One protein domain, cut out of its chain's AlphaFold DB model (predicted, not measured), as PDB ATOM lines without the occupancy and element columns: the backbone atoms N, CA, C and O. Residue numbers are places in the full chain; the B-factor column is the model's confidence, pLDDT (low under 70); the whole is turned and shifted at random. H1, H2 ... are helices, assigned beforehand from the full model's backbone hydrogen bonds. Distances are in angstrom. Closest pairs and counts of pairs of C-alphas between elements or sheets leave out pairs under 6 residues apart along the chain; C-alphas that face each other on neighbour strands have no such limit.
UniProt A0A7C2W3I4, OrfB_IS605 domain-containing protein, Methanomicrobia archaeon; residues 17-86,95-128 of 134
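Overview. This is residues 17 to 86 and 95 to 128 of the 134 residues of the protein "OrfB_IS605 domain-containing protein" of Methanomicrobia archaeon (UniProt A0A7C2W3I4). One long helix, H2, is the spine of an elongated, loosely built model: H1 folds back along its first part to make a long helical hairpin, and H4 packs at a slant on residues 62 to 74 of H2. The short H3 comes just before H4 and touches no helix. The printed part has 104 residues with four named helices in the order H1, H2, H3, H4 and no named strand; the class is all helix. The whole is loose, with a radius of gyration of the C-alphas of 18.1 A and spans of 58 by 34 by 21 A.

Arrangement. H2, residues 45 to 75, touches H1, residues 17 to 38; their closest C-alphas, those of Leu 25 and Arg 54, are 6.1 A apart. These two helices form a hairpin, with a shallow tilt of 18 degrees, opposite ways. H2 touches H4, residues 109 to 128, with residues 62 to 74 alone; the closest C-alphas, those of Val 66 and Leu 115, are 6.0 A apart. H2 and H4 run the same way at a steep tilt of 43 degrees. H1 and H4 are apart. H3, residues 97 to 106, is apart from H2 and H4, and only just apart from H1, with closest C-alphas 8.5 A apart. In H1, H2, H3 and H4 every O i to N i+4 pair is within hydrogen-bond range.

Along the chain. H2 is 44.6 A long from first to last C-alpha, beginning at C-alpha 45 (133.527, 179.470, 98.950). H1 is 32.2 A long and begins at C-alpha 17 (159.220, 176.205, 102.098). H4 is 28.8 A long and ends at C-alpha 128 (153.980, 166.401, 137.357). H3 is 13.7 A long.

Size, cuts and confidence. The C-alphas farthest apart, those of Lys 38 and Glu 127, are 59.0 A apart. Residues 87 to 94 are not printed, and C-alphas 86 and 95 are 13.0 A apart across this cut, which lies in the link from H2 to H3. The link from H1 to H2 is short and that from H3 to H4 tight. The mean pLDDT of the printed part is 81.6; residues 84 to 86, 95 to 109 and 123 to 128 are under 70.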
ATOM      1  N   SER A  17     160.384 176.958 102.593       83.75
ATOM      2  CA  SER A  17     159.220 176.205 102.098       83.75
ATOM      3  C   SER A  17     157.895 176.830 102.548       83.75
ATOM      4  O   SER A  17     156.972 176.987 101.750       83.75
ATOM      5  N   MET A  18     157.819 177.262 103.808       83.88
ATOM      6  CA  MET A  18     156.667 177.979 104.355       83.88
ATOM      7  C   MET A  18     156.441 179.314 103.634       83.88
ATOM      8  O   MET A  18     155.297 179.687 103.362       83.88
ATOM      9  N   LEU A  19     157.521 180.025 103.300       80.75
ATOM     10  CA  LEU A  19     157.455 181.274 102.545       80.75
ATOM     11  C   LEU A  19     156.972 181.040 101.111       80.75
ATOM     12  O   LEU A  19     156.083 181.755 100.646       80.75
ATOM     13  N   ALA A  20     157.493 180.022 100.427       85.94
ATOM     14  CA  ALA A  20     157.040 179.649  99.089       85.94
ATOM     15  C   ALA A  20     155.531 179.334  99.075       85.94
ATOM     16  O   ALA A  20     154.789 179.877  98.253       85.94
ATOM     17  N   ASP A  21     155.059 178.549 100.049       88.31
ATOM     18  CA  ASP A  21     153.638 178.240 100.241       88.31
ATOM     19  C   ASP A  21     152.788 179.500 100.475       88.31
ATOM     20  O   ASP A  21     151.688 179.639  99.925       88.31
ATOM     21  N   TRP A  22     153.285 180.436 101.287       87.19
ATOM     22  CA  TRP A  22     152.597 181.693 101.574       87.19
ATOM     23  C   TRP A  22     152.424 182.550 100.319       87.19
ATOM     24  O   TRP A  22     151.321 183.039 100.050       87.19
ATOM     25  N   TRP A  23     153.495 182.716  99.539       86.75
ATOM     26  CA  TRP A  23     153.472 183.489  98.297       86.75
ATOM     27  C   TRP A  23     152.580 182.840  97.247       86.75
ATOM     28  O   TRP A  23     151.749 183.524  96.646       86.75
ATOM     29  N   TYR A  24     152.673 181.517  97.095       91.25
ATOM     30  CA  TYR A  24     151.804 180.761  96.204       91.25
ATOM     31  C   TYR A  24     150.327 180.993  96.544       91.25
ATOM     32  O   TYR A  24     149.544 181.394  95.682       91.25
ATOM     33  N   LEU A  25     149.936 180.824  97.811       91.69
ATOM     34  CA  LEU A  25     148.545 181.009  98.229       91.69
ATOM     35  C   LEU A  25     148.084 182.464  98.137       91.69
ATOM     36  O   LEU A  25     146.926 182.705  97.812       91.69
ATOM     37  N   THR A  26     148.970 183.427  98.385       90.44
ATOM     38  CA  THR A  26     148.662 184.855  98.227       90.44
ATOM     39  C   THR A  26     148.386 185.201  96.763       90.44
ATOM     40  O   THR A  26     147.393 185.868  96.482       90.44
ATOM     41  N   LYS A  27     149.168 184.655  95.823       93.50
ATOM     42  CA  LYS A  27     148.914 184.801  94.381       93.50
ATOM     43  C   LYS A  27     147.580 184.168  93.962       93.50
ATOM     44  O   LYS A  27     146.835 184.765  93.193       93.50
ATOM     45  N   GLN A  28     147.248 182.987  94.492       95.38
ATOM     46  CA  GLN A  28     145.953 182.342  94.221       95.38
ATOM     47  C   GLN A  28     144.769 183.143  94.777       95.38
ATOM     48  O   GLN A  28     143.726 183.218  94.136       95.38
ATOM     49  N   ILE A  29     144.920 183.737  95.964       94.75
ATOM     50  CA  ILE A  29     143.906 184.613  96.564       94.75
ATOM     51  C   ILE A  29     143.663 185.827  95.664       94.75
ATOM     52  O   ILE A  29     142.511 186.065  95.320       94.75
ATOM     53  N   ALA A  30     144.724 186.512  95.228       94.06
ATOM     54  CA  ALA A  30     144.619 187.682  94.356       94.06
ATOM     55  C   ALA A  30     143.895 187.359  93.039       94.06
ATOM     56  O   ALA A  30     142.943 188.045  92.684       94.06
ATOM     57  N   ARG A  31     144.257 186.250  92.374       95.38
ATOM     58  CA  ARG A  31     143.567 185.794  91.154       95.38
ATOM     59  C   ARG A  31     142.070 185.573  91.386       95.38
ATOM     60  O   ARG A  31     141.248 185.998  90.587       95.38
ATOM     61  N   VAL A  32     141.704 184.904  92.483       95.88
ATOM     62  CA  VAL A  32     140.288 184.649  92.792       95.88
ATOM     63  C   VAL A  32     139.555 185.937  93.169       95.88
ATOM     64  O   VAL A  32     138.368 186.038  92.893       95.88
ATOM     65  N   GLN A  33     140.214 186.908  93.803       94.81
ATOM     66  CA  GLN A  33     139.607 188.216  94.067       94.81
ATOM     67  C   GLN A  33     139.309 188.956  92.763       94.81
ATOM     68  O   GLN A  33     138.178 189.387  92.585       94.81
ATOM     69  N   GLU A  34     140.255 188.986  91.827       95.94
ATOM     70  CA  GLU A  34     140.069 189.600  90.507       95.94
ATOM     71  C   GLU A  34     138.923 188.933  89.716       95.94
ATOM     72  O   GLU A  34     138.064 189.610  89.155       95.94
ATOM     73  N   GLU A  35     138.853 187.593  89.717       95.19
ATOM     74  CA  GLU A  35     137.735 186.834  89.126       95.19
ATOM     75  C   GLU A  35     136.383 187.224  89.748       95.19
ATOM     76  O   GLU A  35     135.367 187.272  89.055       95.19
ATOM     77  N   LEU A  36     136.355 187.482  91.059       95.31
ATOM     78  CA  LEU A  36     135.137 187.839  91.781       95.31
ATOM     79  C   LEU A  36     134.718 189.291  91.545       95.31
ATOM     80  O   LEU A  36     133.524 189.553  91.400       95.31
ATOM     81  N   GLU A  37     135.677 190.209  91.460       95.12
ATOM     82  CA  GLU A  37     135.441 191.621  91.152       95.12
ATOM     83  C   GLU A  37     134.796 191.785  89.775       95.12
ATOM     84  O   GLU A  37     133.803 192.502  89.656       95.12
ATOM     85  N   LYS A  38     135.253 191.024  88.770       95.44
ATOM     86  CA  LYS A  38     134.665 191.010  87.416       95.44
ATOM     87  C   LYS A  38     133.186 190.614  87.389       95.44
ATOM     88  O   LYS A  38     132.459 191.042  86.503       95.44
ATOM     89  N   ILE A  39     132.734 189.814  88.354       94.88
ATOM     90  CA  ILE A  39     131.330 189.385  88.481       94.88
ATOM     91  C   ILE A  39     130.578 190.130  89.598       94.88
ATOM     92  O   ILE A  39     129.520 189.674  90.037       94.88
ATOM     93  N   GLY A  40     131.139 191.230  90.115       94.19
ATOM     94  CA  GLY A  40     130.528 192.062  91.157       94.19
ATOM     95  C   GLY A  40     130.412 191.394  92.533       94.19
ATOM     96  O   GLY A  40     129.647 191.847  93.387       94.19
ATOM     97  N   LYS A  41     131.142 190.301  92.790       94.25
ATOM     98  CA  LYS A  41     131.110 189.577  94.070       94.25
ATOM     99  C   LYS A  41     132.336 189.914  94.912       94.25
ATOM    100  O   LYS A  41     133.451 189.974  94.427       94.25
ATOM    101  N   LYS A  42     132.148 190.040  96.230       88.38
ATOM    102  CA  LYS A  42     133.257 190.280  97.181       88.38
ATOM    103  C   LYS A  42     133.831 189.002  97.806       88.38
ATOM    104  O   LYS A  42     134.885 189.024  98.431       88.38
ATOM    105  N   SER A  43     133.125 187.872  97.710       91.00
ATOM    106  CA  SER A  43     133.515 186.628  98.384       91.00
ATOM    107  C   SER A  43     132.981 185.390  97.667       91.00
ATOM    108  O   SER A  43     131.867 185.380  97.156       91.00
ATOM    109  N   SER A  44     133.724 184.284  97.762       93.88
ATOM    110  CA  SER A  44     133.281 182.950  97.339       93.88
ATOM    111  C   SER A  44     133.706 181.856  98.318       93.88
ATOM    112  O   SER A  44     134.600 182.045  99.150       93.88
ATOM    113  N   LYS A  45     133.093 180.667  98.205       95.38
ATOM    114  CA  LYS A  45     133.527 179.470  98.950       95.38
ATOM    115  C   LYS A  45     135.006 179.147  98.664       95.38
ATOM    116  O   LYS A  45     135.749 178.839  99.598       95.38
ATOM    117  N   LYS A  46     135.447 179.295  97.404       94.44
ATOM    118  CA  LYS A  46     136.843 179.115  96.954       94.44
ATOM    119  C   LYS A  46     137.786 180.097  97.657       94.44
ATOM    120  O   LYS A  46     138.761 179.658  98.266       94.44
ATOM    121  N   LEU A  47     137.447 181.391  97.673       95.69
ATOM    122  CA  LEU A  47     138.245 182.430  98.330       95.69
ATOM    123  C   LEU A  47     138.409 182.154  99.833       95.69
ATOM    124  O   LEU A  47     139.525 182.114 100.354       95.69
ATOM    125  N   ARG A  48     137.308 181.852 100.536       95.81
ATOM    126  CA  ARG A  48     137.345 181.506 101.970       95.81
ATOM    127  C   ARG A  48     138.193 180.258 102.239       95.81
ATOM    128  O   ARG A  48     138.914 180.207 103.237       95.81
ATOM    129  N   LYS A  49     138.130 179.241 101.368       96.88
ATOM    130  CA  LYS A  49     138.949 178.020 101.482       96.88
ATOM    131  C   LYS A  49     140.441 178.332 101.333       96.88
ATOM    132  O   LYS A  49     141.232 177.807 102.117       96.88
ATOM    133  N   LEU A  50     140.817 179.211 100.402       95.88
ATOM    134  CA  LEU A  50     142.203 179.648 100.209       95.88
ATOM    135  C   LEU A  50     142.750 180.394 101.431       95.88
ATOM    136  O   LEU A  50     143.808 180.017 101.939       95.88
ATOM    137  N   TYR A  51     142.003 181.357 101.980       92.81
ATOM    138  CA  TYR A  51     142.404 182.046 103.215       92.81
ATOM    139  C   TYR A  51     142.587 181.079 104.391       92.81
ATOM    140  O   TYR A  51     143.588 181.150 105.107       92.81
ATOM    141  N   ARG A  52     141.659 180.126 104.572       94.31
ATOM    142  CA  ARG A  52     141.770 179.093 105.617       94.31
ATOM    143  C   ARG A  52     142.990 178.197 105.409       94.31
ATOM    144  O   ARG A  52     143.692 177.913 106.375       94.31
ATOM    145  N   LYS A  53     143.258 177.768 104.169       94.56
ATOM    146  CA  LYS A  53     144.433 176.953 103.826       94.56
ATOM    147  C   LYS A  53     145.727 177.702 104.143       94.56
ATOM    148  O   LYS A  53     146.586 177.132 104.809       94.56
ATOM    149  N   ARG A  54     145.829 178.979 103.750       91.56
ATOM    150  CA  ARG A  54     146.997 179.833 104.029       91.56
ATOM    151  C   ARG A  54     147.247 179.973 105.526       91.56
ATOM    152  O   ARG A  54     148.353 179.723 105.988       91.56
ATOM    153  N   LYS A  55     146.196 180.282 106.291       88.50
ATOM    154  CA  LYS A  55     146.268 180.421 107.752       88.50
ATOM    155  C   LYS A  55     146.686 179.123 108.449       88.50
ATOM    156  O   LYS A  55     147.502 179.179 109.360       88.50
ATOM    157  N   ARG A  56     146.140 177.971 108.039       91.50
ATOM    158  CA  ARG A  56     146.495 176.667 108.627       91.50
ATOM    159  C   ARG A  56     147.945 176.292 108.345       91.50
ATOM    160  O   ARG A  56     148.691 176.127 109.294       91.50
ATOM    161  N   ARG A  57     148.375 176.304 107.079       90.12
ATOM    162  CA  ARG A  57     149.762 175.957 106.714       90.12
ATOM    163  C   ARG A  57     150.801 176.816 107.426       90.12
ATOM    164  O   ARG A  57     151.817 176.309 107.883       90.12
ATOM    165  N   PHE A  58     150.527 178.111 107.541       86.50
ATOM    166  CA  PHE A  58     151.361 179.019 108.317       86.50
ATOM    167  C   PHE A  58     151.450 178.585 109.788       86.50
ATOM    168  O   PHE A  58     152.540 178.415 110.326       86.50
ATOM    169  N   ARG A  59     150.297 178.376 110.437       86.88
ATOM    170  CA  ARG A  59     150.241 178.019 111.860       86.88
ATOM    171  C   ARG A  59     150.875 176.668 112.140       86.88
ATOM    172  O   ARG A  59     151.570 176.550 113.138       86.88
ATOM    173  N   ASP A  60     150.672 175.690 111.267       89.56
ATOM    174  CA  ASP A  60     151.230 174.348 111.418       89.56
ATOM    175  C   ASP A  60     152.764 174.392 111.419       89.56
ATOM    176  O   ASP A  60     153.397 173.779 112.273       89.56
ATOM    177  N   ASN A  61     153.367 175.173 110.517       87.88
ATOM    178  CA  ASN A  61     154.819 175.353 110.481       87.88
ATOM    179  C   ASN A  61     155.346 176.091 111.720       87.88
ATOM    180  O   ASN A  61     156.292 175.624 112.348       87.88
ATOM    181  N   ILE A  62     154.708 177.194 112.121       86.25
ATOM    182  CA  ILE A  62     155.090 177.926 113.340       86.25
ATOM    183  C   ILE A  62     154.966 177.036 114.580       86.25
ATOM    184  O   ILE A  62     155.862 177.025 115.415       86.25
ATOM    185  N   ASN A  63     153.894 176.249 114.690       88.75
ATOM    186  CA  ASN A  63     153.695 175.331 115.808       88.75
ATOM    187  C   ASN A  63     154.816 174.289 115.895       88.75
ATOM    188  O   ASN A  63     155.239 173.966 117.001       88.75
ATOM    189  N   LYS A  64     155.310 173.787 114.755       90.62
ATOM    190  CA  LYS A  64     156.453 172.862 114.710       90.62
ATOM    191  C   LYS A  64     157.747 173.533 115.163       90.62
ATOM    192  O   LYS A  64     158.450 172.961 115.985       90.62
ATOM    193  N   ILE A  65     158.025 174.744 114.673       88.94
ATOM    194  CA  ILE A  65     159.212 175.521 115.065       88.94
ATOM    195  C   ILE A  65     159.193 175.802 116.570       88.94
ATOM    196  O   ILE A  65     160.158 175.499 117.257       88.94
ATOM    197  N   VAL A  66     158.078 176.320 117.097       87.69
ATOM    198  CA  VAL A  66     157.941 176.630 118.528       87.69
ATOM    199  C   VAL A  66     158.063 175.369 119.383       87.69
ATOM    200  O   VAL A  66     158.721 175.402 120.416       87.69
ATOM    201  N   ALA A  67     157.456 174.253 118.969       89.94
ATOM    202  CA  ALA A  67     157.559 172.998 119.711       89.94
ATOM    203  C   ALA A  67     158.991 172.441 119.723       89.94
ATOM    204  O   ALA A  67     159.425 171.916 120.742       89.94
ATOM    205  N   ASP A  68     159.722 172.548 118.610       90.69
ATOM    206  CA  ASP A  68     161.137 172.174 118.555       90.69
ATOM    207  C   ASP A  68     161.999 173.074 119.437       90.69
ATOM    208  O   ASP A  68     162.784 172.573 120.234       90.69
ATOM    209  N   PHE A  69     161.793 174.385 119.349       89.12
ATOM    210  CA  PHE A  69     162.531 175.363 120.135       89.12
ATOM    211  C   PHE A  69     162.347 175.147 121.640       89.12
ATOM    212  O   PHE A  69     163.324 174.984 122.362       89.12
ATOM    213  N   VAL A  70     161.097 175.063 122.107       88.25
ATOM    214  CA  VAL A  70     160.800 174.859 123.532       88.25
ATOM    215  C   VAL A  70     161.348 173.522 124.032       88.25
ATOM    216  O   VAL A  70     161.880 173.467 125.136       88.25
ATOM    217  N   ARG A  71     161.274 172.457 123.222       89.06
ATOM    218  CA  ARG A  71     161.863 171.153 123.561       89.06
ATOM    219  C   ARG A  71     163.380 171.234 123.732       89.06
ATOM    220  O   ARG A  71     163.884 170.721 124.720       89.06
ATOM    221  N   LYS A  72     164.094 171.918 122.836       89.12
ATOM    222  CA  LYS A  72     165.546 172.103 122.973       89.12
ATOM    223  C   LYS A  72     165.907 172.931 124.203       89.12
ATOM    224  O   LYS A  72     166.786 172.546 124.963       89.12
ATOM    225  N   CYS A  73     165.194 174.033 124.448       86.50
ATOM    226  CA  CYS A  73     165.370 174.821 125.673       86.50
ATOM    227  C   CYS A  73     165.160 173.961 126.926       86.50
ATOM    228  O   CYS A  73     165.915 174.069 127.888       86.50
ATOM    229  N   TRP A  74     164.157 173.084 126.897       85.81
ATOM    230  CA  TRP A  74     163.877 172.153 127.981       85.81
ATOM    231  C   TRP A  74     165.002 171.138 128.205       85.81
ATOM    232  O   TRP A  74     165.434 170.956 129.340       85.81
ATOM    233  N   GLU A  75     165.489 170.504 127.137       86.94
ATOM    234  CA  GLU A  75     166.583 169.522 127.178       86.94
ATOM    235  C   GLU A  75     167.888 170.133 127.714       86.94
ATOM    236  O   GLU A  75     168.615 169.473 128.449       86.94
ATOM    237  N   MET A  76     168.142 171.412 127.431       86.44
ATOM    238  CA  MET A  76     169.297 172.151 127.959       86.44
ATOM    239  C   MET A  76     169.091 172.727 129.369       86.44
ATOM    240  O   MET A  76     169.984 173.380 129.901       86.44
ATOM    241  N   GLY A  77     167.918 172.542 129.982       85.31
ATOM    242  CA  GLY A  77     167.641 173.060 131.324       85.31
ATOM    243  C   GLY A  77     167.478 174.583 131.406       85.31
ATOM    244  O   GLY A  77     167.657 175.152 132.482       85.31
ATOM    245  N   VAL A  78     167.114 175.248 130.305       83.69
ATOM    246  CA  VAL A  78     166.875 176.701 130.270       83.69
ATOM    247  C   VAL A  78     165.749 177.075 131.241       83.69
ATOM    248  O   VAL A  78     164.636 176.555 131.148       83.69
ATOM    249  N   ALA A  79     166.038 177.990 132.171       77.25
ATOM    250  CA  ALA A  79     165.087 178.438 133.191       77.25
ATOM    251  C   ALA A  79     164.166 179.570 132.708       77.25
ATOM    252  O   ALA A  79     162.998 179.620 133.092       77.25
ATOM    253  N   GLU A  80     164.671 180.456 131.847       77.88
ATOM    254  CA  GLU A  80     163.954 181.635 131.365       77.88
ATOM    255  C   GLU A  80     164.185 181.841 129.865       77.88
ATOM    256  O   GLU A  80     165.300 181.696 129.365       77.88
ATOM    257  N   ILE A  81     163.118 182.185 129.137       79.00
ATOM    258  CA  ILE A  81     163.176 182.518 127.711       79.00
ATOM    259  C   ILE A  81     162.754 183.976 127.542       79.00
ATOM    260  O   ILE A  81     161.571 184.309 127.641       79.00
ATOM    261  N   VAL A  82     163.718 184.835 127.220       77.56
ATOM    262  CA  VAL A  82     163.470 186.250 126.926       77.56
ATOM    263  C   VAL A  82     163.225 186.415 125.428       77.56
ATOM    264  O   VAL A  82     164.085 186.117 124.601       77.56
ATOM    265  N   CYS A  83     162.039 186.895 125.053       73.94
ATOM    266  CA  CYS A  83     161.706 187.142 123.652       73.94
ATOM    267  C   CYS A  83     161.902 188.622 123.303       73.94
ATOM    268  O   CYS A  83     161.092 189.466 123.686       73.94
ATOM    269  N   GLY A  84     162.947 188.924 122.533       66.81
ATOM    270  CA  GLY A  84     163.226 190.275 122.054       66.81
ATOM    271  C   GLY A  84     162.146 190.820 121.113       66.81
ATOM    272  O   GLY A  84     161.491 190.091 120.361       66.81
ATOM    273  N   ASP A  85     161.966 192.135 121.148       65.44
ATOM    274  CA  ASP A  85     161.096 192.862 120.236       65.44
ATOM    275  C   ASP A  85     161.856 193.255 118.966       65.44
ATOM    276  O   ASP A  85     162.801 194.044 118.994       65.44
ATOM    277  N   LEU A  86     161.411 192.746 117.815       60.47
ATOM    278  CA  LEU A  86     162.047 193.038 116.529       60.47
ATOM    279  C   LEU A  86     161.771 194.463 116.013       60.47
ATOM    280  O   LEU A  86     162.105 194.766 114.867       60.47
ATOM    281  N   PHE A  95     165.597 195.739 104.260       54.50
ATOM    282  CA  PHE A  95     164.764 194.600 103.888       54.50
ATOM    283  C   PHE A  95     164.032 194.864 102.561       54.50
ATOM    284  O   PHE A  95     163.366 195.881 102.389       54.50
ATOM    285  N   ASN A  96     164.097 193.908 101.629       58.78
ATOM    286  CA  ASN A  96     163.240 193.877 100.436       58.78
ATOM    287  C   ASN A  96     161.749 193.969 100.852       58.78
ATOM    288  O   ASN A  96     161.386 193.378 101.872       58.78
ATOM    289  N   PRO A  97     160.853 194.611 100.070       64.06
ATOM    290  CA  PRO A  97     159.407 194.647 100.334       64.06
ATOM    291  C   PRO A  97     158.776 193.297 100.720       64.06
ATOM    292  O   PRO A  97     157.888 193.246 101.569       64.06
ATOM    293  N   ARG A  98     159.264 192.182 100.158       61.41
ATOM    294  CA  ARG A  98     158.862 190.815 100.528       61.41
ATOM    295  C   ARG A  98     159.256 190.461 101.959       61.41
ATOM    296  O   ARG A  98     158.427 189.932 102.691       61.41
ATOM    297  N   ALA A  99     160.488 190.771 102.358       58.88
ATOM    298  CA  ALA A  99     160.981 190.563 103.716       58.88
ATOM    299  C   ALA A  99     160.289 191.502 104.719       58.88
ATOM    300  O   ALA A  99     159.957 191.084 105.824       58.88
ATOM    301  N   ASN A 100     159.962 192.728 104.307       62.50
ATOM    302  CA  ASN A 100     159.240 193.671 105.155       62.50
ATOM    303  C   ASN A 100     157.780 193.225 105.376       62.50
ATOM    304  O   ASN A 100     157.315 193.115 106.509       62.50
ATOM    305  N   ALA A 101     157.080 192.830 104.305       63.47
ATOM    306  CA  ALA A 101     155.762 192.203 104.403       63.47
ATOM    307  C   ALA A 101     155.804 190.907 105.228       63.47
ATOM    308  O   ALA A 101     154.847 190.598 105.935       63.47
ATOM    309  N   MET A 102     156.902 190.148 105.172       64.44
ATOM    310  CA  MET A 102     157.108 188.981 106.025       64.44
ATOM    311  C   MET A 102     157.202 189.374 107.496       64.44
ATOM    312  O   MET A 102     156.429 188.832 108.268       64.44
ATOM    313  N   ILE A 103     158.048 190.329 107.891       60.12
ATOM    314  CA  ILE A 103     158.163 190.769 109.295       60.12
ATOM    315  C   ILE A 103     156.805 191.255 109.824       60.12
ATOM    316  O   ILE A 103     156.376 190.832 110.895       60.12
ATOM    317  N   HIS A 104     156.078 192.051 109.035       59.19
ATOM    318  CA  HIS A 104     154.754 192.556 109.411       59.19
ATOM    319  C   HIS A 104     153.674 191.466 109.537       59.19
ATOM    320  O   HIS A 104     152.800 191.575 110.393       59.19
ATOM    321  N   ASN A 105     153.711 190.417 108.705       60.56
ATOM    322  CA  ASN A 105     152.705 189.345 108.727       60.56
ATOM    323  C   ASN A 105     153.078 188.168 109.644       60.56
ATOM    324  O   ASN A 105     152.190 187.489 110.162       60.56
ATOM    325  N   PHE A 106     154.374 187.886 109.806       59.72
ATOM    326  CA  PHE A 106     154.886 186.751 110.570       59.72
ATOM    327  C   PHE A 106     155.151 187.079 112.028       59.72
ATOM    328  O   PHE A 106     155.017 186.177 112.846       59.72
ATOM    329  N   TRP A 107     155.513 188.317 112.364       58.56
ATOM    330  CA  TRP A 107     155.801 188.700 113.741       58.56
ATOM    331  C   TRP A 107     154.548 189.273 114.400       58.56
ATOM    332  O   TRP A 107     154.341 190.481 114.482       58.56
ATOM    333  N   SER A 108     153.655 188.372 114.801       60.56
ATOM    334  CA  SER A 108     152.358 188.701 115.387       60.56
ATOM    335  C   SER A 108     152.273 188.257 116.848       60.56
ATOM    336  O   SER A 108     153.030 187.410 117.324       60.56
ATOM    337  N   VAL A 109     151.246 188.749 117.541       62.69
ATOM    338  CA  VAL A 109     150.816 188.277 118.869       62.69
ATOM    339  C   VAL A 109     150.707 186.740 118.940       62.69
ATOM    340  O   VAL A 109     150.884 186.154 120.004       62.69
ATOM    341  N   TYR A 110     150.451 186.055 117.816       75.25
ATOM    342  CA  TYR A 110     150.303 184.600 117.781       75.25
ATOM    343  C   TYR A 110     151.588 183.837 118.130       75.25
ATOM    344  O   TYR A 110     151.492 182.837 118.836       75.25
ATOM    345  N   GLN A 111     152.765 184.263 117.654       76.56
ATOM    346  CA  GLN A 111     154.025 183.548 117.906       76.56
ATOM    347  C   GLN A 111     154.387 183.617 119.389       76.56
ATOM    348  O   GLN A 111     154.603 182.577 120.004       76.56
ATOM    349  N   TYR A 112     154.343 184.821 119.971       75.94
ATOM    350  CA  TYR A 112     154.551 185.040 121.405       75.94
ATOM    351  C   TYR A 112     153.562 184.240 122.249       75.94
ATOM    352  O   TYR A 112     153.959 183.534 123.172       75.94
ATOM    353  N   ARG A 113     152.271 184.284 121.893       82.75
ATOM    354  CA  ARG A 113     151.249 183.509 122.598       82.75
ATOM    355  C   ARG A 113     151.522 182.011 122.512       82.75
ATOM    356  O   ARG A 113     151.426 181.325 123.520       82.75
ATOM    357  N   ARG A 114     151.891 181.499 121.334       85.12
ATOM    358  CA  ARG A 114     152.165 180.071 121.152       85.12
ATOM    359  C   ARG A 114     153.398 179.622 121.924       85.12
ATOM    360  O   ARG A 114     153.391 178.520 122.467       85.12
ATOM    361  N   LEU A 115     154.430 180.459 121.958       83.50
ATOM    362  CA  LEU A 115     155.647 180.200 122.713       83.50
ATOM    363  C   LEU A 115     155.333 180.123 124.208       83.50
ATOM    364  O   LEU A 115     155.628 179.099 124.811       83.50
ATOM    365  N   ARG A 116     154.593 181.101 124.744       84.00
ATOM    366  CA  ARG A 116     154.086 181.078 126.124       84.00
ATOM    367  C   ARG A 116     153.255 179.827 126.433       84.00
ATOM    368  O   ARG A 116     153.511 179.139 127.414       84.00
ATOM    369  N   GLU A 117     152.275 179.503 125.589       87.00
ATOM    370  CA  GLU A 117     151.432 178.311 125.767       87.00
ATOM    371  C   GLU A 117     152.277 177.023 125.795       87.00
ATOM    372  O   GLU A 117     152.017 176.131 126.599       87.00
ATOM    373  N   LYS A 118     153.290 176.905 124.920       86.50
ATOM    374  CA  LYS A 118     154.168 175.727 124.894       86.50
ATOM    375  C   LYS A 118     155.111 175.669 126.089       86.50
ATOM    376  O   LYS A 118     155.306 174.582 126.620       86.50
ATOM    377  N   THR A 119     155.674 176.788 126.530       83.88
ATOM    378  CA  THR A 119     156.538 176.803 127.717       83.88
ATOM    379  C   THR A 119     155.757 176.453 128.977       83.88
ATOM    380  O   THR A 119     156.255 175.691 129.796       83.88
ATOM    381  N   GLU A 120     154.513 176.922 129.116       83.56
ATOM    382  CA  GLU A 120     153.631 176.543 130.229       83.56
ATOM    383  C   GLU A 120     153.286 175.040 130.210       83.56
ATOM    384  O   GLU A 120     153.253 174.400 131.261       83.56
ATOM    385  N   GLU A 121     153.056 174.452 129.029       82.25
ATOM    386  CA  GLU A 121     152.817 173.008 128.861       82.25
ATOM    387  C   GLU A 121     154.015 172.173 129.350       82.25
ATOM    388  O   GLU A 121     153.836 171.217 130.108       82.25
ATOM    389  N   TYR A 122     155.235 172.573 128.981       76.69
ATOM    390  CA  TYR A 122     156.465 171.930 129.450       76.69
ATOM    391  C   TYR A 122     156.755 172.229 130.933       76.69
ATOM    392  O   TYR A 122     157.103 171.313 131.671       76.69
ATOM    393  N   GLY A 123     156.524 173.445 131.433       66.75
ATOM    394  CA  GLY A 123     156.688 173.781 132.856       66.75
ATOM    395  C   GLY A 123     155.804 172.924 133.772       66.75
ATOM    396  O   GLY A 123     156.294 172.337 134.737       66.75
ATOM    397  N   LYS A 124     154.534 172.726 133.392       58.91
ATOM    398  CA  LYS A 124     153.606 171.805 134.078       58.91
ATOM    399  C   LYS A 124     154.080 170.346 134.049       58.91
ATOM    400  O   LYS A 124     153.755 169.575 134.952       58.91
ATOM    401  N   SER A 125     154.854 169.945 133.036       55.44
ATOM    402  CA  SER A 125     155.450 168.603 132.974       55.44
ATOM    403  C   SER A 125     156.536 168.383 134.039       55.44
ATOM    404  O   SER A 125     156.588 167.290 134.603       55.44
ATOM    405  N   LYS A 126     157.317 169.418 134.421       46.56
ATOM    406  CA  LYS A 126     158.258 169.332 135.565       46.56
ATOM    407  C   LYS A 126     157.512 169.105 136.868       46.56
ATOM    408  O   LYS A 126     157.929 168.297 137.687       46.56
ATOM    409  N   GLU A 127     156.407 169.821 137.046       41.66
ATOM    410  CA  GLU A 127     155.610 169.783 138.270       41.66
ATOM    411  C   GLU A 127     154.911 168.424 138.449       41.66
ATOM    412  O   GLU A 127     154.862 167.890 139.553       41.66
ATOM    413  N   ARG A 128     154.486 167.787 137.347       36.97
ATOM    414  CA  ARG A 128     153.980 166.401 137.357       36.97
ATOM    415  C   ARG A 128     155.072 165.337 137.530       36.97
ATOM    416  O   ARG A 128     154.788 164.304 138.127       36.97
TER     417      ARG A 128